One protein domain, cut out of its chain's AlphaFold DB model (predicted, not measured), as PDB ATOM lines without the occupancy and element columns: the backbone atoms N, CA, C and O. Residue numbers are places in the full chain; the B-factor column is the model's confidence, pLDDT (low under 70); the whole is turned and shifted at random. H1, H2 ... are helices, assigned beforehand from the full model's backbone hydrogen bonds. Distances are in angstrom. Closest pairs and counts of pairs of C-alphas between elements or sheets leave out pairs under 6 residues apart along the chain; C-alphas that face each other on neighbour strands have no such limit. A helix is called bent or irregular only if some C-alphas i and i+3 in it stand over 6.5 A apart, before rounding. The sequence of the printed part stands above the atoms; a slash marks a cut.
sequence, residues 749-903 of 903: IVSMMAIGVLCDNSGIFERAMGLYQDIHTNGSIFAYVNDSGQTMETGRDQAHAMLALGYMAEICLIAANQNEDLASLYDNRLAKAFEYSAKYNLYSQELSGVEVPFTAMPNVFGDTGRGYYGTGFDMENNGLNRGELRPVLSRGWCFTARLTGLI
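This is residues 749 to 903 of the 903 residues of the protein "Alginate_lyase domain-containing protein" of Paenibacillus sp. DMB5 (UniProt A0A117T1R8). Five helices form an up-and-down bundle, H1, H2, H4, H5 and H7, each running against the one before it. The longest, H4, is in the middle, with the H1 and H2 hairpin on one side of it and H5 and H7 on the other. Short H3 packs on H5, while H6 and a long winding stretch, residues 849 to 887, lie away from the middle, toward the end where H4 begins. The printed part has 155 residues, with seven named helices in the order H1 to H7 and no named strand: all helix. It is compact, with a radius of gyration of the C-alphas of 15.9 A and spans of 48 by 40 by 25 A.

H1, residues 749 to 758, and H2, residues 762 to 773, touch as a hairpin at a shallow tilt of 22 degrees, opposite ways; their closest C-alphas, of Gly 756 and Phe 765, are 4.3 A apart. H3, residues 781 to 784, only just touches H2, with 3 pairs of C-alphas within 8 A, and only at the corner. H4, residues 798 to 817, touches H1 with residues 807 to 814 alone, at a shallow tilt of 29 degrees, the same way; the closest C-alphas, of Val 750 and Ile 811, are 5.1 A apart. H5, residues 825 to 841, forms a hairpin with H4, at a tilt of 35.0 degrees, only just steep; the closest C-alphas, of Leu 805 and Phe 834, are 7.2 A apart. H5 also touches H3, at the C-alphas of Leu 830 and Ile 781, 7.2 A apart. H6, residues 844 to 848, touches no helix and meets H5 only through their link. H7, residues 888 to 899, touches H4, closest at the C-alphas of Val 888 and Gly 806, 5.6 A apart, and H5, closest at those of Gly 892 and Phe 834, 6.6 A apart. Every O i to N i+4 pair is within hydrogen-bond range in H1, H2, H4, H6 and H7, against 11 of 13 in H5; H3 is too short for such a pair.

H1 begins at C-alpha 749, (6.027, 10.995, -13.728). H4 is 28.3 A long and H5 24.4 A. H5 is irregular, with C-alphas 827 and 830 8.7 A apart, and has a kink of 33 degrees near residue 832. H7, 16.6 A long, ends at C-alpha 899, (12.306, -8.732, -11.040).

The C-alphas farthest apart, of Asp 760 and Gly 849, are 50.6 A apart. The printed part has no cut. The links H3 to H4 and H6 to H7 are long, with 13 and 39 residues. The mean pLDDT of the printed part is 83.1; residues 864 to 881, 885 and 897 to 903 are under 70.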
ATOM      1  N   ILE A 749       5.057  11.624 -14.633       97.00
ATOM      2  CA  ILE A 749       6.027  10.995 -13.728       97.00
ATOM      3  C   ILE A 749       7.030  10.132 -14.503       97.00
ATOM      4  O   ILE A 749       8.228  10.273 -14.267       97.00
ATOM      5  N   VAL A 750       6.593   9.296 -15.458       97.81
ATOM      6  CA  VAL A 750       7.531   8.478 -16.261       97.81
ATOM      7  C   VAL A 750       8.495   9.354 -17.067       97.81
ATOM      8  O   VAL A 750       9.696   9.086 -17.111       97.81
ATOM      9  N   SER A 751       7.999  10.454 -17.643       98.44
ATOM     10  CA  SER A 751       8.838  11.427 -18.349       98.44
ATOM     11  C   SER A 751       9.754  12.207 -17.418       98.44
ATOM     12  O   SER A 751      10.918  12.402 -17.749       98.44
ATOM     13  N   MET A 752       9.274  12.607 -16.243       98.06
ATOM     14  CA  MET A 752      10.081  13.298 -15.240       98.06
ATOM     15  C   MET A 752      11.227  12.407 -14.760       98.06
ATOM     16  O   MET A 752      12.371  12.848 -14.728       98.06
ATOM     17  N   MET A 753      10.948  11.133 -14.481       98.44
ATOM     18  CA  MET A 753      11.959  10.164 -14.072       98.44
ATOM     19  C   MET A 753      13.005   9.934 -15.172       98.44
ATOM     20  O   MET A 753      14.202   9.969 -14.896       98.44
ATOM     21  N   ALA A 754      12.569   9.784 -16.427       98.75
ATOM     22  CA  ALA A 754      13.469   9.654 -17.573       98.75
ATOM     23  C   ALA A 754      14.341  10.902 -17.795       98.75
ATOM     24  O   ALA A 754      15.512  10.765 -18.137       98.75
ATOM     25  N   ILE A 755      13.801  12.109 -17.582       98.69
ATOM     26  CA  ILE A 755      14.567  13.366 -17.646       98.69
ATOM     27  C   ILE A 755      15.605  13.426 -16.524       98.69
ATOM     28  O   ILE A 755      16.738  13.821 -16.789       98.69
ATOM     29  N   GLY A 756      15.242  13.007 -15.309       97.69
ATOM     30  CA  GLY A 756      16.165  12.923 -14.177       97.69
ATOM     31  C   GLY A 756      17.381  12.051 -14.490       97.69
ATOM     32  O   GLY A 756      18.504  12.497 -14.288       97.69
ATOM     33  N   VAL A 757      17.165  10.867 -15.075       98.06
ATOM     34  CA  VAL A 757      18.258   9.998 -15.545       98.06
ATOM     35  C   VAL A 757      19.024  10.667 -16.691       98.06
ATOM     36  O   VAL A 757      20.218  10.891 -16.566       98.06
ATOM     37  N   LEU A 758      18.356  11.056 -17.786       98.12
ATOM     38  CA  LEU A 758      18.998  11.624 -18.986       98.12
ATOM     39  C   LEU A 758      19.900  12.829 -18.686       98.12
ATOM     40  O   LEU A 758      20.926  13.005 -19.339       98.12
ATOM     41  N   CYS A 759      19.466  13.694 -17.769       97.06
ATOM     42  CA  CYS A 759      20.138  14.948 -17.431       97.06
ATOM     43  C   CYS A 759      21.035  14.827 -16.193       97.06
ATOM     44  O   CYS A 759      21.495  15.853 -15.696       97.06
ATOM     45  N   ASP A 760      21.231  13.612 -15.673       96.06
ATOM     46  CA  ASP A 760      21.951  13.349 -14.428       96.06
ATOM     47  C   ASP A 760      21.479  14.234 -13.246       96.06
ATOM     48  O   ASP A 760      22.257  14.722 -12.417       96.06
ATOM     49  N   ASN A 761      20.167  14.472 -13.160       95.38
ATOM     50  CA  ASN A 761      19.541  15.347 -12.173       95.38
ATOM     51  C   ASN A 761      18.802  14.519 -11.108       95.38
ATOM     52  O   ASN A 761      17.665  14.076 -11.313       95.38
ATOM     53  N   SER A 762      19.450  14.323  -9.949       92.56
ATOM     54  CA  SER A 762      18.880  13.547  -8.841       92.56
ATOM     55  C   SER A 762      17.592  14.177  -8.328       92.56
ATOM     56  O   SER A 762      16.610  13.474  -8.150       92.56
ATOM     57  N   GLY A 763      17.533  15.497  -8.171       92.19
ATOM     58  CA  GLY A 763      16.363  16.158  -7.607       92.19
ATOM     59  C   GLY A 763      15.093  16.003  -8.454       92.19
ATOM     60  O   GLY A 763      14.008  15.814  -7.903       92.19
ATOM     61  N   ILE A 764      15.210  15.990  -9.787       95.69
ATOM     62  CA  ILE A 764      14.093  15.665 -10.693       95.69
ATOM     63  C   ILE A 764      13.688  14.188 -10.563       95.69
ATOM     64  O   ILE A 764      12.494  13.884 -10.491       95.69
ATOM     65  N   PHE A 765      14.660  13.274 -10.506       96.44
ATOM     66  CA  PHE A 765      14.413  11.837 -10.349       96.44
ATOM     67  C   PHE A 765      13.729  11.507  -9.009       96.44
ATOM     68  O   PHE A 765      12.694  10.840  -8.984       96.44
ATOM     69  N   GLU A 766      14.251  12.044  -7.906       93.94
ATOM     70  CA  GLU A 766      13.698  11.900  -6.558       93.94
ATOM     71  C   GLU A 766      12.300  12.518  -6.460       93.94
ATOM     72  O   GLU A 766      11.407  11.927  -5.853       93.94
ATOM     73  N   ARG A 767      12.046  13.661  -7.121       93.56
ATOM     74  CA  ARG A 767      10.688  14.224  -7.210       93.56
ATOM     75  C   ARG A 767       9.730  13.260  -7.911       93.56
ATOM     76  O   ARG A 767       8.625  13.059  -7.414       93.56
ATOM     77  N   ALA A 768      10.133  12.649  -9.025       96.25
ATOM     78  CA  ALA A 768       9.300  11.676  -9.728       96.25
ATOM     79  C   ALA A 768       8.991  10.446  -8.852       96.25
ATOM     80  O   ALA A 768       7.835  10.024  -8.772       96.25
ATOM     81  N   MET A 769       9.990   9.912  -8.137       96.56
ATOM     82  CA  MET A 769       9.783   8.825  -7.168       96.56
ATOM     83  C   MET A 769       8.864   9.240  -6.016       96.56
ATOM     84  O   MET A 769       8.006   8.457  -5.608       96.56
ATOM     85  N   GLY A 770       9.019  10.463  -5.504       94.69
ATOM     86  CA  GLY A 770       8.174  11.027  -4.455       94.69
ATOM     87  C   GLY A 770       6.713  11.125  -4.889       94.69
ATOM     88  O   GLY A 770       5.838  10.637  -4.183       94.69
ATOM     89  N   LEU A 771       6.445  11.656  -6.085       94.12
ATOM     90  CA  LEU A 771       5.092  11.750  -6.647       94.12
ATOM     91  C   LEU A 771       4.451  10.371  -6.873       94.12
ATOM     92  O   LEU A 771       3.261  10.197  -6.618       94.12
ATOM     93  N   TYR A 772       5.224   9.371  -7.311       96.19
ATOM     94  CA  TYR A 772       4.712   8.006  -7.485       96.19
ATOM     95  C   TYR A 772       4.287   7.349  -6.163       96.19
ATOM     96  O   TYR A 772       3.364   6.533  -6.151       96.19
ATOM     97  N   GLN A 773       4.944   7.707  -5.057       95.69
ATOM     98  CA  GLN A 773       4.688   7.173  -3.715       95.69
ATOM     99  C   GLN A 773       3.666   7.994  -2.916       95.69
ATOM    100  O   GLN A 773       3.048   7.474  -1.987       95.69
ATOM    101  N   ASP A 774       3.486   9.269  -3.250       92.19
ATOM    102  CA  ASP A 774       2.681  10.199  -2.467       92.19
ATOM    103  C   ASP A 774       1.175   9.921  -2.578       92.19
ATOM    104  O   ASP A 774       0.559  10.017  -3.641       92.19
ATOM    105  N   ILE A 775       0.541   9.661  -1.436       91.44
ATOM    106  CA  ILE A 775      -0.902   9.407  -1.335       91.44
ATOM    107  C   ILE A 775      -1.766  10.612  -1.747       91.44
ATOM    108  O   ILE A 775      -2.957  10.445  -2.003       91.44
ATOM    109  N   HIS A 776      -1.186  11.814  -1.822       89.75
ATOM    110  CA  HIS A 776      -1.871  13.033  -2.259       89.75
ATOM    111  C   HIS A 776      -1.792  13.263  -3.775       89.75
ATOM    112  O   HIS A 776      -2.389  14.213  -4.277       89.75
ATOM    113  N   THR A 777      -1.094  12.402  -4.516       89.81
ATOM    114  CA  THR A 777      -0.991  12.463  -5.981       89.81
ATOM    115  C   THR A 777      -1.969  11.474  -6.618       89.81
ATOM    116  O   THR A 777      -1.942  10.294  -6.289       89.81
ATOM    117  N   ASN A 778      -2.829  11.908  -7.550       87.62
ATOM    118  CA  ASN A 778      -3.847  11.017  -8.142       87.62
ATOM    119  C   ASN A 778      -3.245   9.861  -8.950       87.62
ATOM    120  O   ASN A 778      -3.811   8.770  -8.963       87.62
ATOM    121  N   GLY A 779      -2.132  10.097  -9.649       90.06
ATOM    122  CA  GLY A 779      -1.397   9.054 -10.371       90.06
ATOM    123  C   GLY A 779      -0.409   8.247  -9.536       90.06
ATOM    124  O   GLY A 779       0.364   7.493 -10.127       90.06
ATOM    125  N   SER A 780      -0.384   8.395  -8.207       93.31
ATOM    126  CA  SER A 780       0.459   7.554  -7.354       93.31
ATOM    127  C   SER A 780      -0.068   6.127  -7.309       93.31
ATOM    128  O   SER A 780      -1.263   5.878  -7.497       93.31
ATOM    129  N   ILE A 781       0.800   5.163  -7.008       95.44
ATOM    130  CA  ILE A 781       0.375   3.761  -6.887       95.44
ATOM    131  C   ILE A 781      -0.677   3.564  -5.783       95.44
ATOM    132  O   ILE A 781      -1.518   2.674  -5.894       95.44
ATOM    133  N   PHE A 782      -0.663   4.405  -4.743       93.94
ATOM    134  CA  PHE A 782      -1.615   4.330  -3.638       93.94
ATOM    135  C   PHE A 782      -3.008   4.836  -4.022       93.94
ATOM    136  O   PHE A 782      -3.996   4.163  -3.738       93.94
ATOM    137  N   ALA A 783      -3.095   6.016  -4.645       90.56
ATOM    138  CA  ALA A 783      -4.379   6.630  -4.978       90.56
ATOM    139  C   ALA A 783      -4.991   6.038  -6.258       90.56
ATOM    140  O   ALA A 783      -6.213   5.936  -6.377       90.56
ATOM    141  N   TYR A 784      -4.151   5.634  -7.215       91.06
ATOM    142  CA  TYR A 784      -4.603   5.160  -8.520       91.06
ATOM    143  C   TYR A 784      -5.061   3.700  -8.513       91.06
ATOM    144  O   TYR A 784      -5.928   3.334  -9.308       91.06
ATOM    145  N   VAL A 785      -4.480   2.857  -7.652       92.62
ATOM    146  CA  VAL A 785      -4.768   1.418  -7.573       92.62
ATOM    147  C   VAL A 785      -5.185   1.060  -6.150       92.62
ATOM    148  O   VAL A 785      -4.481   1.374  -5.193       92.62
ATOM    149  N   ASN A 786      -6.312   0.369  -5.990       91.50
ATOM    150  CA  ASN A 786      -6.741  -0.119  -4.678       91.50
ATOM    151  C   ASN A 786      -6.129  -1.496  -4.333       91.50
ATOM    152  O   ASN A 786      -5.422  -2.118  -5.126       91.50
ATOM    153  N   ASP A 787      -6.441  -2.011  -3.146       91.69
ATOM    154  CA  ASP A 787      -5.902  -3.282  -2.646       91.69
ATOM    155  C   ASP A 787      -6.267  -4.510  -3.504       91.69
ATOM    156  O   ASP A 787      -5.523  -5.494  -3.495       91.69
ATOM    157  N   SER A 788      -7.378  -4.474  -4.258       90.94
ATOM    158  CA  SER A 788      -7.776  -5.569  -5.158       90.94
ATOM    159  C   SER A 788      -7.081  -5.519  -6.522       90.94
ATOM    160  O   SER A 788      -7.229  -6.455  -7.308       90.94
ATOM    161  N   GLY A 789      -6.319  -4.456  -6.804       92.00
ATOM    162  CA  GLY A 789      -5.709  -4.197  -8.108       92.00
ATOM    163  C   GLY A 789      -6.610  -3.416  -9.069       92.00
ATOM    164  O   GLY A 789      -6.209  -3.137 -10.196       92.00
ATOM    165  N   GLN A 790      -7.818  -3.027  -8.661       90.56
ATOM    166  CA  GLN A 790      -8.647  -2.160  -9.490       90.56
ATOM    167  C   GLN A 790      -7.971  -0.793  -9.646       90.56
ATOM    168  O   GLN A 790      -7.487  -0.214  -8.672       90.56
ATOM    169  N   THR A 791      -7.974  -0.268 -10.871       89.69
ATOM    170  CA  THR A 791      -7.454   1.070 -11.172       89.69
ATOM    171  C   THR A 791      -8.571   2.111 -11.160       89.69
ATOM    172  O   THR A 791      -9.727   1.792 -11.449       89.69
ATOM    173  N   MET A 792      -8.226   3.376 -10.928       84.25
ATOM    174  CA  MET A 792      -9.183   4.487 -10.965       84.25
ATOM    175  C   MET A 792      -9.887   4.633 -12.331       84.25
ATOM    176  O   MET A 792     -11.054   5.000 -12.385       84.25
ATOM    177  N   GLU A 793      -9.221   4.263 -13.430       84.06
ATOM    178  CA  GLU A 793      -9.768   4.332 -14.798       84.06
ATOM    179  C   GLU A 793     -10.527   3.059 -15.219       84.06
ATOM    180  O   GLU A 793     -11.007   2.966 -16.348       84.06
ATOM    181  N   THR A 794     -10.666   2.056 -14.341       82.75
ATOM    182  CA  THR A 794     -11.332   0.784 -14.683       82.75
ATOM    183  C   THR A 794     -12.789   0.982 -15.122       82.75
ATOM    184  O   THR A 794     -13.256   0.250 -15.992       82.75
ATOM    185  N   GLY A 795     -13.495   1.970 -14.561       78.50
ATOM    186  CA  GLY A 795     -14.877   2.289 -14.945       78.50
ATOM    187  C   GLY A 795     -15.012   2.962 -16.317       78.50
ATOM    188  O   GLY A 795     -16.110   2.999 -16.868       78.50
ATOM    189  N   ARG A 796     -13.912   3.479 -16.885       79.50
ATOM    190  CA  ARG A 796     -13.907   4.247 -18.133       79.50
ATOM    191  C   ARG A 796     -13.875   3.375 -19.372       79.50
ATOM    192  O   ARG A 796     -14.877   3.249 -20.070       79.50
ATOM    193  N   ASP A 797     -12.699   2.830 -19.651       79.56
ATOM    194  CA  ASP A 797     -12.427   1.917 -20.747       79.56
ATOM    195  C   ASP A 797     -11.090   1.207 -20.504       79.56
ATOM    196  O   ASP A 797     -10.228   1.654 -19.739       79.56
ATOM    197  N   GLN A 798     -10.907   0.070 -21.176       80.62
ATOM    198  CA  GLN A 798      -9.704  -0.737 -21.010       80.62
ATOM    199  C   GLN A 798      -8.445  -0.045 -21.539       80.62
ATOM    200  O   GLN A 798      -7.360  -0.310 -21.027       80.62
ATOM    201  N   ALA A 799      -8.559   0.848 -22.527       83.12
ATOM    202  CA  ALA A 799      -7.407   1.539 -23.091       83.12
ATOM    203  C   ALA A 799      -6.753   2.467 -22.062       83.12
ATOM    204  O   ALA A 799      -5.534   2.427 -21.921       83.12
ATOM    205  N   HIS A 800      -7.540   3.256 -21.329       86.81
ATOM    206  CA  HIS A 800      -7.043   4.204 -20.328       86.81
ATOM    207  C   HIS A 800      -6.534   3.509 -19.065       86.81
ATOM    208  O   HIS A 800      -5.457   3.858 -18.576       86.81
ATOM    209  N   ALA A 801      -7.244   2.482 -18.583       85.69
ATOM    210  CA  ALA A 801      -6.773   1.666 -17.465       85.69
ATOM    211  C   ALA A 801      -5.397   1.054 -17.774       85.69
ATOM    212  O   ALA A 801      -4.441   1.232 -17.019       85.69
ATOM    213  N   MET A 802      -5.266   0.416 -18.942       88.00
ATOM    214  CA  MET A 802      -4.010  -0.176 -19.400       88.00
ATOM    215  C   MET A 802      -2.920   0.854 -19.708       88.00
ATOM    216  O   MET A 802      -1.744   0.557 -19.511       88.00
ATOM    217  N   LEU A 803      -3.274   2.056 -20.169       90.00
ATOM    218  CA  LEU A 803      -2.308   3.117 -20.459       90.00
ATOM    219  C   LEU A 803      -1.500   3.489 -19.209       90.00
ATOM    220  O   LEU A 803      -0.271   3.497 -19.257       90.00
ATOM    221  N   ALA A 804      -2.178   3.717 -18.080       90.12
ATOM    222  CA  ALA A 804      -1.502   4.004 -16.817       90.12
ATOM    223  C   ALA A 804      -0.648   2.840 -16.330       90.12
ATOM    224  O   ALA A 804       0.483   3.066 -15.919       90.12
ATOM    225  N   LEU A 805      -1.154   1.601 -16.397       92.75
ATOM    226  CA  LEU A 805      -0.373   0.427 -15.994       92.75
ATOM    227  C   LEU A 805       0.925   0.317 -16.800       92.75
ATOM    228  O   LEU A 805       1.968  -0.028 -16.249       92.75
ATOM    229  N   GLY A 806       0.875   0.671 -18.086       92.44
ATOM    230  CA  GLY A 806       2.053   0.768 -18.941       92.44
ATOM    231  C   GLY A 806       3.075   1.783 -18.437       92.44
ATOM    232  O   GLY A 806       4.249   1.428 -18.345       92.44
ATOM    233  N   TYR A 807       2.635   2.994 -18.077       94.31
ATOM    234  CA  TYR A 807       3.512   4.026 -17.512       94.31
ATOM    235  C   TYR A 807       4.059   3.635 -16.143       94.31
ATOM    236  O   TYR A 807       5.242   3.811 -15.894       94.31
ATOM    237  N   MET A 808       3.234   3.060 -15.267       94.69
ATOM    238  CA  MET A 808       3.670   2.617 -13.941       94.69
ATOM    239  C   MET A 808       4.704   1.492 -14.023       94.69
ATOM    240  O   MET A 808       5.670   1.502 -13.270       94.69
ATOM    241  N   ALA A 809       4.556   0.561 -14.970       93.94
ATOM    242  CA  ALA A 809       5.576  -0.452 -15.227       93.94
ATOM    243  C   ALA A 809       6.890   0.169 -15.724       93.94
ATOM    244  O   ALA A 809       7.959  -0.256 -15.301       93.94
ATOM    245  N   GLU A 810       6.824   1.182 -16.593       94.19
ATOM    246  CA  GLU A 810       8.013   1.913 -17.050       94.19
ATOM    247  C   GLU A 810       8.663   2.722 -15.918       94.19
ATOM    248  O   GLU A 810       9.881   2.703 -15.806       94.19
ATOM    249  N   ILE A 811       7.882   3.353 -15.034       96.38
ATOM    250  CA  ILE A 811       8.380   4.031 -13.823       96.38
ATOM    251  C   ILE A 811       9.166   3.048 -12.956       96.38
ATOM    252  O   ILE A 811      10.320   3.306 -12.622       96.38
ATOM    253  N   CYS A 812       8.576   1.895 -12.626       95.31
ATOM    254  CA  CYS A 812       9.262   0.905 -11.802       95.31
ATOM    255  C   CYS A 812      10.472   0.283 -12.515       95.31
ATOM    256  O   CYS A 812      11.437  -0.081 -11.852       95.31
ATOM    257  N   LEU A 813      10.449   0.169 -13.847       93.19
ATOM    258  CA  LEU A 813      11.585  -0.317 -14.631       93.19
ATOM    259  C   LEU A 813      12.751   0.676 -14.625       93.19
ATOM    260  O   LEU A 813      13.885   0.264 -14.390       93.19
ATOM    261  N   ILE A 814      12.474   1.966 -14.840       96.75
ATOM    262  CA  ILE A 814      13.491   3.021 -14.762       96.75
ATOM    263  C   ILE A 814      14.088   3.041 -13.351       96.75
ATOM    264  O   ILE A 814      15.305   3.015 -13.207       96.75
ATOM    265  N   ALA A 815      13.253   3.000 -12.309       96.44
ATOM    266  CA  ALA A 815      13.713   2.919 -10.924       96.44
ATOM    267  C   ALA A 815      14.610   1.690 -10.680       96.44
ATOM    268  O   ALA A 815      15.726   1.834 -10.182       96.44
ATOM    269  N   ALA A 816      14.190   0.501 -11.122       93.94
ATOM    270  CA  ALA A 816      14.963  -0.729 -10.960       93.94
ATOM    271  C   ALA A 816      16.312  -0.687 -11.699       93.94
ATOM    272  O   ALA A 816      17.319  -1.155 -11.167       93.94
ATOM    273  N   ASN A 817      16.370  -0.073 -12.888       94.38
ATOM    274  CA  ASN A 817      17.623   0.165 -13.615       94.38
ATOM    275  C   ASN A 817      18.590   1.090 -12.848       94.38
ATOM    276  O   ASN A 817      19.795   1.068 -13.098       94.38
ATOM    277  N   GLN A 818      18.074   1.869 -11.893       95.88
ATOM    278  CA  GLN A 818      18.838   2.727 -10.984       95.88
ATOM    279  C   GLN A 818      18.968   2.142  -9.564       95.88
ATOM    280  O   GLN A 818      19.394   2.851  -8.651       95.88
ATOM    281  N   ASN A 819      18.671   0.847  -9.390       93.25
ATOM    282  CA  ASN A 819      18.686   0.104  -8.122       93.25
ATOM    283  C   ASN A 819      17.665   0.581  -7.071       93.25
ATOM    284  O   ASN A 819      17.892   0.408  -5.875       93.25
ATOM    285  N   GLU A 820      16.540   1.145  -7.506       95.12
ATOM    286  CA  GLU A 820      15.424   1.551  -6.646       95.12
ATOM    287  C   GLU A 820      14.222   0.608  -6.819       95.12
ATOM    288  O   GLU A 820      13.847   0.257  -7.941       95.12
ATOM    289  N   ASP A 821      13.587   0.207  -5.714       93.25
ATOM    290  CA  ASP A 821      12.427  -0.694  -5.734       93.25
ATOM    291  C   ASP A 821      11.116   0.067  -5.507       93.25
ATOM    292  O   ASP A 821      10.701   0.332  -4.378       93.25
ATOM    293  N   LEU A 822      10.433   0.375  -6.611       95.69
ATOM    294  CA  LEU A 822       9.059   0.884  -6.597       95.69
ATOM    295  C   LEU A 822       8.012  -0.215  -6.851       95.69
ATOM    296  O   LEU A 822       6.813   0.017  -6.692       95.69
ATOM    297  N   ALA A 823       8.439  -1.414  -7.250       91.25
ATOM    298  CA  ALA A 823       7.554  -2.495  -7.678       91.25
ATOM    299  C   ALA A 823       6.876  -3.194  -6.496       91.25
ATOM    300  O   ALA A 823       5.713  -3.600  -6.587       91.25
ATOM    301  N   SER A 824       7.606  -3.295  -5.383       92.75
ATOM    302  CA  SER A 824       7.174  -3.981  -4.164       92.75
ATOM    303  C   SER A 824       6.251  -3.129  -3.284       92.75
ATOM    304  O   SER A 824       5.700  -3.626  -2.296       92.75
ATOM    305  N   LEU A 825       6.037  -1.853  -3.639       95.12
ATOM    306  CA  LEU A 825       5.178  -0.930  -2.898       95.12
ATOM    307  C   LEU A 825       3.766  -1.498  -2.693       95.12
ATOM    308  O   LEU A 825       3.127  -2.039  -3.601       95.12
ATOM    309  N   TYR A 826       3.278  -1.331  -1.461       95.12
ATOM    310  CA  TYR A 826       1.931  -1.703  -1.028       95.12
ATOM    311  C   TYR A 826       1.533  -3.157  -1.332       95.12
ATOM    312  O   TYR A 826       0.415  -3.422  -1.790       95.12
ATOM    313  N   ASP A 827       2.446  -4.087  -1.034       93.31
ATOM    314  CA  ASP A 827       2.286  -5.527  -1.270       93.31
ATOM    315  C   ASP A 827       2.076  -5.828  -2.762       93.31
ATOM    316  O   ASP A 827       1.031  -6.338  -3.179       93.31
ATOM    317  N   ASN A 828       3.076  -5.443  -3.567       92.25
ATOM    318  CA  ASN A 828       3.139  -5.660  -5.017       92.25
ATOM    319  C   ASN A 828       1.897  -5.139  -5.756       92.25
ATOM    320  O   ASN A 828       1.326  -5.811  -6.624       92.25
ATOM    321  N   ARG A 829       1.434  -3.938  -5.396       94.38
ATOM    322  CA  ARG A 829       0.139  -3.409  -5.850       94.38
ATOM    323  C   ARG A 829       0.026  -3.277  -7.364       94.38
ATOM    324  O   ARG A 829      -1.036  -3.550  -7.923       94.38
ATOM    325  N   LEU A 830       1.121  -2.930  -8.037       93.94
ATOM    326  CA  LEU A 830       1.154  -2.858  -9.496       93.94
ATOM    327  C   LEU A 830       0.942  -4.239 -10.140       93.94
ATOM    328  O   LEU A 830       0.181  -4.355 -11.099       93.94
ATOM    329  N   ALA A 831       1.545  -5.297  -9.590       91.00
ATOM    330  CA  ALA A 831       1.346  -6.663 -10.078       91.00
ATOM    331  C   ALA A 831      -0.112  -7.114  -9.904       91.00
ATOM    332  O   ALA A 831      -0.714  -7.642 -10.843       91.00
ATOM    333  N   LYS A 832      -0.729  -6.808  -8.752       92.06
ATOM    334  CA  LYS A 832      -2.169  -7.033  -8.527       92.06
ATOM    335  C   LYS A 832      -3.026  -6.312  -9.566       92.06
ATOM    336  O   LYS A 832      -4.025  -6.869 -10.012       92.06
ATOM    337  N   ALA A 833      -2.628  -5.115  -9.996       92.88
ATOM    338  CA  ALA A 833      -3.354  -4.367 -11.019       92.88
ATOM    339  C   ALA A 833      -3.284  -5.007 -12.411       92.88
ATOM    340  O   ALA A 833      -4.295  -5.085 -13.116       92.88
ATOM    341  N   PHE A 834      -2.116  -5.530 -12.789       91.69
ATOM    342  CA  PHE A 834      -1.977  -6.335 -14.001       91.69
ATOM    343  C   PHE A 834      -2.825  -7.608 -13.936       91.69
ATOM    344  O   PHE A 834      -3.542  -7.905 -14.891       91.69
ATOM    345  N   GLU A 835      -2.806  -8.327 -12.811       89.12
ATOM    346  CA  GLU A 835      -3.659  -9.505 -12.622       89.12
ATOM    347  C   GLU A 835      -5.146  -9.168 -12.710       89.12
ATOM    348  O   GLU A 835      -5.910  -9.897 -13.343       89.12
ATOM    349  N   TYR A 836      -5.565  -8.075 -12.073       90.31
ATOM    350  CA  TYR A 836      -6.940  -7.599 -12.099       90.31
ATOM    351  C   TYR A 836      -7.394  -7.314 -13.537       90.31
ATOM    352  O   TYR A 836      -8.403  -7.857 -13.994       90.31
ATOM    353  N   SER A 837      -6.617  -6.516 -14.280       88.56
ATOM    354  CA  SER A 837      -6.922  -6.172 -15.675       88.56
ATOM    355  C   SER A 837      -6.917  -7.407 -16.582       88.56
ATOM    356  O   SER A 837      -7.793  -7.548 -17.439       88.56
ATOM    357  N   ALA A 838      -5.992  -8.349 -16.368       86.81
ATOM    358  CA  ALA A 838      -5.949  -9.607 -17.107       86.81
ATOM    359  C   ALA A 838      -7.181 -10.485 -16.830       86.81
ATOM    360  O   ALA A 838      -7.821 -10.939 -17.776       86.81
ATOM    361  N   LYS A 839      -7.565 -10.683 -15.559       85.31
ATOM    362  CA  LYS A 839      -8.765 -11.457 -15.172       85.31
ATOM    363  C   LYS A 839     -10.026 -10.871 -15.804       85.31
ATOM    364  O   LYS A 839     -10.825 -11.610 -16.379       85.31
ATOM    365  N   TYR A 840     -10.163  -9.546 -15.772       83.38
ATOM    366  CA  TYR A 840     -11.293  -8.864 -16.394       83.38
ATOM    367  C   TYR A 840     -11.347  -9.105 -17.911       83.38
ATOM    368  O   TYR A 840     -12.392  -9.503 -18.430       83.38
ATOM    369  N   ASN A 841     -10.224  -8.947 -18.621       82.94
ATOM    370  CA  ASN A 841     -10.159  -9.145 -20.075       82.94
ATOM    371  C   ASN A 841     -10.278 -10.611 -20.517       82.94
ATOM    372  O   ASN A 841     -10.710 -10.873 -21.636       82.94
ATOM    373  N   LEU A 842      -9.936 -11.568 -19.654       82.62
ATOM    374  CA  LEU A 842     -10.052 -13.001 -19.926       82.62
ATOM    375  C   LEU A 842     -11.461 -13.558 -19.703       82.62
ATOM    376  O   LEU A 842     -11.618 -14.769 -19.712       82.62
ATOM    377  N   TYR A 843     -12.487 -12.730 -19.503       75.88
ATOM    378  CA  TYR A 843     -13.844 -13.215 -19.230       75.88
ATOM    379  C   TYR A 843     -13.912 -14.113 -17.978       75.88
ATOM    380  O   TYR A 843     -14.555 -15.160 -17.991       75.88
ATOM    381  N   SER A 844     -13.201 -13.765 -16.891       70.56
ATOM    382  CA  SER A 844     -13.049 -14.672 -15.738       70.56
ATOM    383  C   SER A 844     -14.373 -15.136 -15.129       70.56
ATOM    384  O   SER A 844     -14.465 -16.292 -14.720       70.56
ATOM    385  N   GLN A 845     -15.404 -14.289 -15.081       76.75
ATOM    386  CA  GLN A 845     -16.706 -14.688 -14.548       76.75
ATOM    387  C   GLN A 845     -17.358 -15.739 -15.450       76.75
ATOM    388  O   GLN A 845     -17.813 -16.773 -14.968       76.75
ATOM    389  N   GLU A 846     -17.332 -15.516 -16.759       79.31
ATOM    390  CA  GLU A 846     -17.900 -16.407 -17.763       79.31
ATOM    391  C   GLU A 846     -17.103 -17.713 -17.903       79.31
ATOM    392  O   GLU A 846     -17.691 -18.769 -18.134       79.31
ATOM    393  N   LEU A 847     -15.776 -17.666 -17.740       77.00
ATOM    394  CA  LEU A 847     -14.890 -18.824 -17.890       77.00
ATOM    395  C   LEU A 847     -14.700 -19.636 -16.606       77.00
ATOM    396  O   LEU A 847     -14.508 -20.848 -16.679       77.00
ATOM    397  N   SER A 848     -14.689 -18.989 -15.441       76.62
ATOM    398  CA  SER A 848     -14.285 -19.615 -14.169       76.62
ATOM    399  C   SER A 848     -15.288 -19.444 -13.029       76.62
ATOM    400  O   SER A 848     -15.068 -19.985 -11.948       76.62
ATOM    401  N   GLY A 849     -16.385 -18.708 -13.240       78.62
ATOM    402  CA  GLY A 849     -17.353 -18.388 -12.185       78.62
ATOM    403  C   GLY A 849     -16.824 -17.405 -11.134       78.62
ATOM    404  O   GLY A 849     -17.488 -17.188 -10.124       78.62
ATOM    405  N   VAL A 850     -15.641 -16.818 -11.352       76.50
ATOM    406  CA  VAL A 850     -15.012 -15.847 -10.446       76.50
ATOM    407  C   VAL A 850     -15.268 -14.434 -10.959       76.50
ATOM    408  O   VAL A 850     -14.749 -14.029 -12.003       76.50
ATOM    409  N   GLU A 851     -16.065 -13.685 -10.204       80.00
ATOM    410  CA  GLU A 851     -16.365 -12.279 -10.470       80.00
ATOM    411  C   GLU A 851     -15.170 -11.382 -10.107       80.00
ATOM    412  O   GLU A 851     -14.545 -11.549  -9.056       80.00
ATOM    413  N   VAL A 852     -14.837 -10.430 -10.984       83.50
ATOM    414  CA  VAL A 852     -13.827  -9.403 -10.696       83.50
ATOM    415  C   VAL A 852     -14.507  -8.283  -9.907       83.50
ATOM    416  O   VAL A 852     -15.446  -7.682 -10.426       83.50
ATOM    417  N   PRO A 853     -14.066  -7.974  -8.674       82.94
ATOM    418  CA  PRO A 853     -14.747  -6.986  -7.847       82.94
ATOM    419  C   PRO A 853     -14.598  -5.579  -8.434       82.94
ATOM    420  O   PRO A 853     -13.517  -5.206  -8.886       82.94
ATOM    421  N   PHE A 854     -15.657  -4.775  -8.364       84.38
ATOM    422  CA  PHE A 854     -15.619  -3.347  -8.678       84.38
ATOM    423  C   PHE A 854     -16.122  -2.533  -7.491       84.38
ATOM    424  O   PHE A 854     -17.178  -2.824  -6.931       84.38
ATOM    425  N   THR A 855     -15.385  -1.490  -7.125       83.88
ATOM    426  CA  THR A 855     -15.801  -0.501  -6.130       83.88
ATOM    427  C   THR A 855     -15.561   0.910  -6.649       83.88
ATOM    428  O   THR A 855     -14.590   1.159  -7.362       83.88
ATOM    429  N   ALA A 856     -16.426   1.859  -6.297       79.38
ATOM    430  CA  ALA A 856     -16.164   3.262  -6.602       79.38
ATOM    431  C   ALA A 856     -14.936   3.734  -5.805       79.38
ATOM    432  O   ALA A 856     -14.886   3.573  -4.585       79.38
ATOM    433  N   MET A 857     -13.945   4.301  -6.494       80.94
ATOM    434  CA  MET A 857     -12.717   4.813  -5.882       80.94
ATOM    435  C   MET A 857     -12.787   6.345  -5.789       80.94
ATOM    436  O   MET A 857     -13.088   6.983  -6.801       80.94
ATOM    437  N   PRO A 858     -12.528   6.956  -4.616       79.75
ATOM    438  CA  PRO A 858     -12.391   8.403  -4.525       79.75
ATOM    439  C   PRO A 858     -11.070   8.848  -5.160       79.75
ATOM    440  O   PRO A 858     -10.059   8.153  -5.068       79.75
ATOM    441  N   ASN A 859     -11.056  10.032  -5.769       82.12
ATOM    442  CA  ASN A 859      -9.801  10.704  -6.104       82.12
ATOM    443  C   ASN A 859      -9.244  11.470  -4.882       82.12
ATOM    444  O   ASN A 859      -9.896  11.579  -3.838       82.12
ATOM    445  N   VAL A 860      -8.049  12.055  -4.999       85.31
ATOM    446  CA  VAL A 860      -7.416  12.813  -3.895       85.31
ATOM    447  C   VAL A 860      -8.205  14.057  -3.477       85.31
ATOM    448  O   VAL A 860      -7.993  14.563  -2.383       85.31
ATOM    449  N   PHE A 861      -9.159  14.520  -4.293       82.44
ATOM    450  CA  PHE A 861     -10.054  15.638  -3.975       82.44
ATOM    451  C   PHE A 861     -11.325  15.213  -3.223       82.44
ATOM    452  O   PHE A 861     -12.145  16.071  -2.894       82.44
ATOM    453  N   GLY A 862     -11.501  13.915  -2.950       77.62
ATOM    454  CA  GLY A 862     -12.688  13.364  -2.287       77.62
ATOM    455  C   GLY A 862     -13.910  13.258  -3.203       77.62
ATOM    456  O   GLY A 862     -15.034  13.105  -2.725       77.62
ATOM    457  N   ASP A 863     -13.715  13.366  -4.522       72.50
ATOM    458  CA  ASP A 863     -14.783  13.229  -5.508       72.50
ATOM    459  C   ASP A 863     -14.903  11.768  -5.958       72.50
ATOM    460  O   ASP A 863     -13.996  11.212  -6.581       72.50
ATOM    461  N   THR A 864     -16.041  11.150  -5.645       64.19
ATOM    462  CA  THR A 864     -16.399   9.788  -6.074       64.19
ATOM    463  C   THR A 864     -17.210   9.764  -7.373       64.19
ATOM    464  O   THR A 864     -17.422   8.695  -7.934       64.19
ATOM    465  N   GLY A 865     -17.697  10.918  -7.844       56.56
ATOM    466  CA  GLY A 865     -18.459  11.075  -9.088       56.56
ATOM    467  C   GLY A 865     -17.592  11.430 -10.302       56.56
ATOM    468  O   GLY A 865     -17.984  11.153 -11.433       56.56
ATOM    469  N   ARG A 866     -16.402  12.007 -10.082       56.00
ATOM    470  CA  ARG A 866     -15.368  12.263 -11.108       56.00
ATOM    471  C   ARG A 866     -14.313  11.173 -11.247       56.00
ATOM    472  O   ARG A 866     -13.406  11.346 -12.051       56.00
ATOM    473  N   GLY A 867     -14.399  10.059 -10.524       50.28
ATOM    474  CA  GLY A 867     -13.672   8.850 -10.924       50.28
ATOM    475  C   GLY A 867     -14.281   8.387 -12.244       50.28
ATOM    476  O   GLY A 867     -15.286   7.684 -12.218       50.28
ATOM    477  N   TYR A 868     -13.801   8.943 -13.359       53.94
ATOM    478  CA  TYR A 868     -14.485   9.037 -14.646       53.94
ATOM    479  C   TYR A 868     -15.240   7.738 -14.977       53.94
ATOM    480  O   TYR A 868     -14.643   6.762 -15.400       53.94
ATOM    481  N   TYR A 869     -16.569   7.776 -14.778       53.72
ATOM    482  CA  TYR A 869     -17.595   6.754 -15.066       53.72
ATOM    483  C   TYR A 869     -18.000   5.752 -13.956       53.72
ATOM    484  O   TYR A 869     -18.445   4.643 -14.243       53.72
ATOM    485  N   GLY A 870     -17.955   6.122 -12.676       52.12
ATOM    486  CA  GLY A 870     -18.478   5.264 -11.602       52.12
ATOM    487  C   GLY A 870     -20.012   5.134 -11.535       52.12
ATOM    488  O   GLY A 870     -20.656   5.998 -10.953       52.12
ATOM    489  N   THR A 871     -20.560   4.002 -12.007       52.56
ATOM    490  CA  THR A 871     -21.552   3.163 -11.269       52.56
ATOM    491  C   THR A 871     -21.438   1.651 -11.567       52.56
ATOM    492  O   THR A 871     -22.277   0.882 -11.104       52.56
ATOM    493  N   GLY A 872     -20.419   1.191 -12.303       58.91
ATOM    494  CA  GLY A 872     -20.188  -0.233 -12.579       58.91
ATOM    495  C   GLY A 872     -19.375  -0.467 -13.853       58.91
ATOM    496  O   GLY A 872     -19.022   0.481 -14.551       58.91
ATOM    497  N   PHE A 873     -19.100  -1.738 -14.158       63.41
ATOM    498  CA  PHE A 873     -18.758  -2.157 -15.519       63.41
ATOM    499  C   PHE A 873     -19.993  -1.957 -16.430       63.41
ATOM    500  O   PHE A 873     -21.116  -2.036 -15.946       63.41
ATOM    501  N   ASP A 874     -19.805  -1.710 -17.727       51.41
ATOM    502  CA  ASP A 874     -20.870  -1.625 -18.748       51.41
ATOM    503  C   ASP A 874     -21.832  -0.424 -18.689       51.41
ATOM    504  O   ASP A 874     -23.053  -0.568 -18.675       51.41
ATOM    505  N   MET A 875     -21.311   0.798 -18.841       53.47
ATOM    506  CA  MET A 875     -22.078   1.762 -19.642       53.47
ATOM    507  C   MET A 875     -21.848   1.421 -21.118       53.47
ATOM    508  O   MET A 875     -20.827   1.802 -21.681       53.47
ATOM    509  N   GLU A 876     -22.780   0.692 -21.745       42.81
ATOM    510  CA  GLU A 876     -22.710   0.226 -23.150       42.81
ATOM    511  C   GLU A 876     -22.365   1.342 -24.163       42.81
ATOM    512  O   GLU A 876     -21.785   1.077 -25.215       42.81
ATOM    513  N   ASN A 877     -22.633   2.608 -23.830       51.50
ATOM    514  CA  ASN A 877     -22.274   3.766 -24.655       51.50
ATOM    515  C   ASN A 877     -20.773   4.141 -24.622       51.50
ATOM    516  O   ASN A 877     -20.346   4.943 -25.452       51.50
ATOM    517  N   ASN A 878     -19.974   3.595 -23.694       54.25
ATOM    518  CA  ASN A 878     -18.551   3.929 -23.513       54.25
ATOM    519  C   ASN A 878     -17.582   3.014 -24.285       54.25
ATOM    520  O   ASN A 878     -16.386   3.292 -24.299       54.25
ATOM    521  N   GLY A 879     -18.057   1.938 -24.929       51.84
ATOM    522  CA  GLY A 879     -17.180   1.042 -25.696       51.84
ATOM    523  C   GLY A 879     -16.111   0.360 -24.831       51.84
ATOM    524  O   GLY A 879     -14.924   0.406 -25.147       51.84
ATOM    525  N   LEU A 880     -16.514  -0.251 -23.711       60.28
ATOM    526  CA  LEU A 880     -15.627  -1.055 -22.865       60.28
ATOM    527  C   LEU A 880     -15.113  -2.268 -23.662       60.28
ATOM    528  O   LEU A 880     -15.763  -3.305 -23.738       60.28
ATOM    529  N   ASN A 881     -13.941  -2.120 -24.282       67.19
ATOM    530  CA  ASN A 881     -13.319  -3.112 -25.165       67.19
ATOM    531  C   ASN A 881     -12.754  -4.340 -24.417       67.19
ATOM    532  O   ASN A 881     -11.556  -4.637 -24.469       67.19
ATOM    533  N   ARG A 882     -13.599  -5.047 -23.670       75.12
ATOM    534  CA  ARG A 882     -13.216  -6.261 -22.947       75.12
ATOM    535  C   ARG A 882     -12.699  -7.322 -23.926       75.12
ATOM    536  O   ARG A 882     -13.318  -7.597 -24.950       75.12
ATOM    537  N   GLY A 883     -11.555  -7.924 -23.607       71.75
ATOM    538  CA  GLY A 883     -10.934  -8.967 -24.433       71.75
ATOM    539  C   GLY A 883      -9.948  -8.460 -25.492       71.75
ATOM    540  O   GLY A 883      -9.356  -9.274 -26.200       71.75
ATOM    541  N   GLU A 884      -9.706  -7.148 -25.588       72.69
ATOM    542  CA  GLU A 884      -8.598  -6.624 -26.393       72.69
ATOM    543  C   GLU A 884      -7.248  -6.948 -25.740       72.69
ATOM    544  O   GLU A 884      -6.830  -6.313 -24.770       72.69
ATOM    545  N   LEU A 885      -6.519  -7.913 -26.307       68.88
ATOM    546  CA  LEU A 885      -5.138  -8.175 -25.912       68.88
ATOM    547  C   LEU A 885      -4.239  -7.029 -26.397       68.88
ATOM    548  O   LEU A 885      -3.969  -6.895 -27.592       68.88
ATOM    549  N   ARG A 886      -3.754  -6.209 -25.462       76.88
ATOM    550  CA  ARG A 886      -2.818  -5.114 -25.747       76.88
ATOM    551  C   ARG A 886      -1.395  -5.469 -25.292       76.88
ATOM    552  O   ARG A 886      -1.245  -6.157 -24.281       76.88
ATOM    553  N   PRO A 887      -0.341  -4.950 -25.959       75.31
ATOM    554  CA  PRO A 887       1.059  -5.255 -25.619       75.31
ATOM    555  C   PRO A 887       1.472  -4.932 -24.174       75.31
ATOM    556  O   PRO A 887       2.493  -5.421 -23.695       75.31
ATOM    557  N   VAL A 888       0.689  -4.122 -23.456       84.00
ATOM    558  CA  VAL A 888       0.984  -3.748 -22.069       84.00
ATOM    559  C   VAL A 888       1.019  -4.947 -21.116       84.00
ATOM    560  O   VAL A 888       1.792  -4.939 -20.165       84.00
ATOM    561  N   LEU A 889       0.228  -5.995 -21.373       82.44
ATOM    562  CA  LEU A 889       0.206  -7.188 -20.522       82.44
ATOM    563  C   LEU A 889       1.516  -7.973 -20.655       82.44
ATOM    564  O   LEU A 889       2.074  -8.414 -19.655       82.44
ATOM    565  N   SER A 890       2.056  -8.064 -21.876       77.81
ATOM    566  CA  SER A 890       3.384  -8.633 -22.125       77.81
ATOM    567  C   SER A 890       4.473  -7.828 -21.419       77.81
ATOM    568  O   SER A 890       5.374  -8.414 -20.830       77.81
ATOM    569  N   ARG A 891       4.362  -6.492 -21.399       80.19
ATOM    570  CA  ARG A 891       5.278  -5.629 -20.639       80.19
ATOM    571  C   ARG A 891       5.218  -5.910 -19.137       80.19
ATOM    572  O   ARG A 891       6.267  -6.100 -18.533       80.19
ATOM    573  N   GLY A 892       4.020  -5.965 -18.549       77.12
ATOM    574  CA  GLY A 892       3.841  -6.277 -17.126       77.12
ATOM    575  C   GLY A 892       4.398  -7.654 -16.754       77.12
ATOM    576  O   GLY A 892       5.063  -7.795 -15.727       77.12
ATOM    577  N   TRP A 893       4.205  -8.652 -17.623       73.50
ATOM    578  CA  TRP A 893       4.799  -9.979 -17.463       73.50
ATOM    579  C   TRP A 893       6.328  -9.943 -17.511       73.50
ATOM    580  O   TRP A 893       6.961 -10.407 -16.570       73.50
ATOM    581  N   CYS A 894       6.927  -9.367 -18.561       71.44
ATOM    582  CA  CYS A 894       8.386  -9.291 -18.697       71.44
ATOM    583  C   CYS A 894       9.023  -8.541 -17.525       71.44
ATOM    584  O   CYS A 894      10.036  -8.979 -16.991       71.44
ATOM    585  N   PHE A 895       8.398  -7.448 -17.087       73.88
ATOM    586  CA  PHE A 895       8.822  -6.698 -15.912       73.88
ATOM    587  C   PHE A 895       8.812  -7.566 -14.642       73.88
ATOM    588  O   PHE A 895       9.823  -7.672 -13.953       73.88
ATOM    589  N   THR A 896       7.697  -8.249 -14.367       70.94
ATOM    590  CA  THR A 896       7.558  -9.103 -13.174       70.94
ATOM    591  C   THR A 896       8.514 -10.294 -13.221       70.94
ATOM    592  O   THR A 896       9.155 -10.624 -12.224       70.94
ATOM    593  N   ALA A 897       8.649 -10.933 -14.383       69.12
ATOM    594  CA  ALA A 897       9.545 -12.062 -14.588       69.12
ATOM    595  C   ALA A 897      11.015 -11.659 -14.396       69.12
ATOM    596  O   ALA A 897      11.754 -12.381 -13.728       69.12
ATOM    597  N   ARG A 898      11.415 -10.475 -14.886       69.31
ATOM    598  CA  ARG A 898      12.755  -9.911 -14.672       69.31
ATOM    599  C   ARG A 898      13.035  -9.664 -13.190       69.31
ATOM    600  O   ARG A 898      14.070 -10.086 -12.687       69.31
ATOM    601  N   LEU A 899      12.114  -9.022 -12.469       68.06
ATOM    602  CA  LEU A 899      12.306  -8.732 -11.040       68.06
ATOM    603  C   LEU A 899      12.322  -9.985 -10.156       68.06
ATOM    604  O   LEU A 899      12.956  -9.992  -9.105       68.06
ATOM    605  N   THR A 900      11.644 -11.050 -10.579       66.75
ATOM    606  CA  THR A 900      11.586 -12.323  -9.843       66.75
ATOM    607  C   THR A 900      12.664 -13.326 -10.268       66.75
ATOM    608  O   THR A 900      12.721 -14.421  -9.709       66.75
ATOM    609  N   GLY A 901      13.527 -12.972 -11.229       62.56
ATOM    610  CA  GLY A 901      14.580 -13.851 -11.749       62.56
ATOM    611  C   GLY A 901      14.051 -15.073 -12.507       62.56
ATOM    612  O   GLY A 901      14.718 -16.107 -12.545       62.56
ATOM    613  N   LEU A 902      12.837 -14.988 -13.060       49.88
ATOM    614  CA  LEU A 902      12.226 -16.044 -13.878       49.88
ATOM    615  C   LEU A 902      12.736 -16.052 -15.326       49.88
ATOM    616  O   LEU A 902      12.584 -17.073 -16.001       49.88
ATOM    617  N   ILE A 903      13.296 -14.933 -15.796       49.22
ATOM    618  CA  ILE A 903      13.907 -14.764 -17.123       49.22
ATOM    619  C   ILE A 903      15.231 -14.022 -17.030       49.22
ATOM    620  O   ILE A 903      15.358 -13.176 -16.114       49.22
TER     621      ILE A 903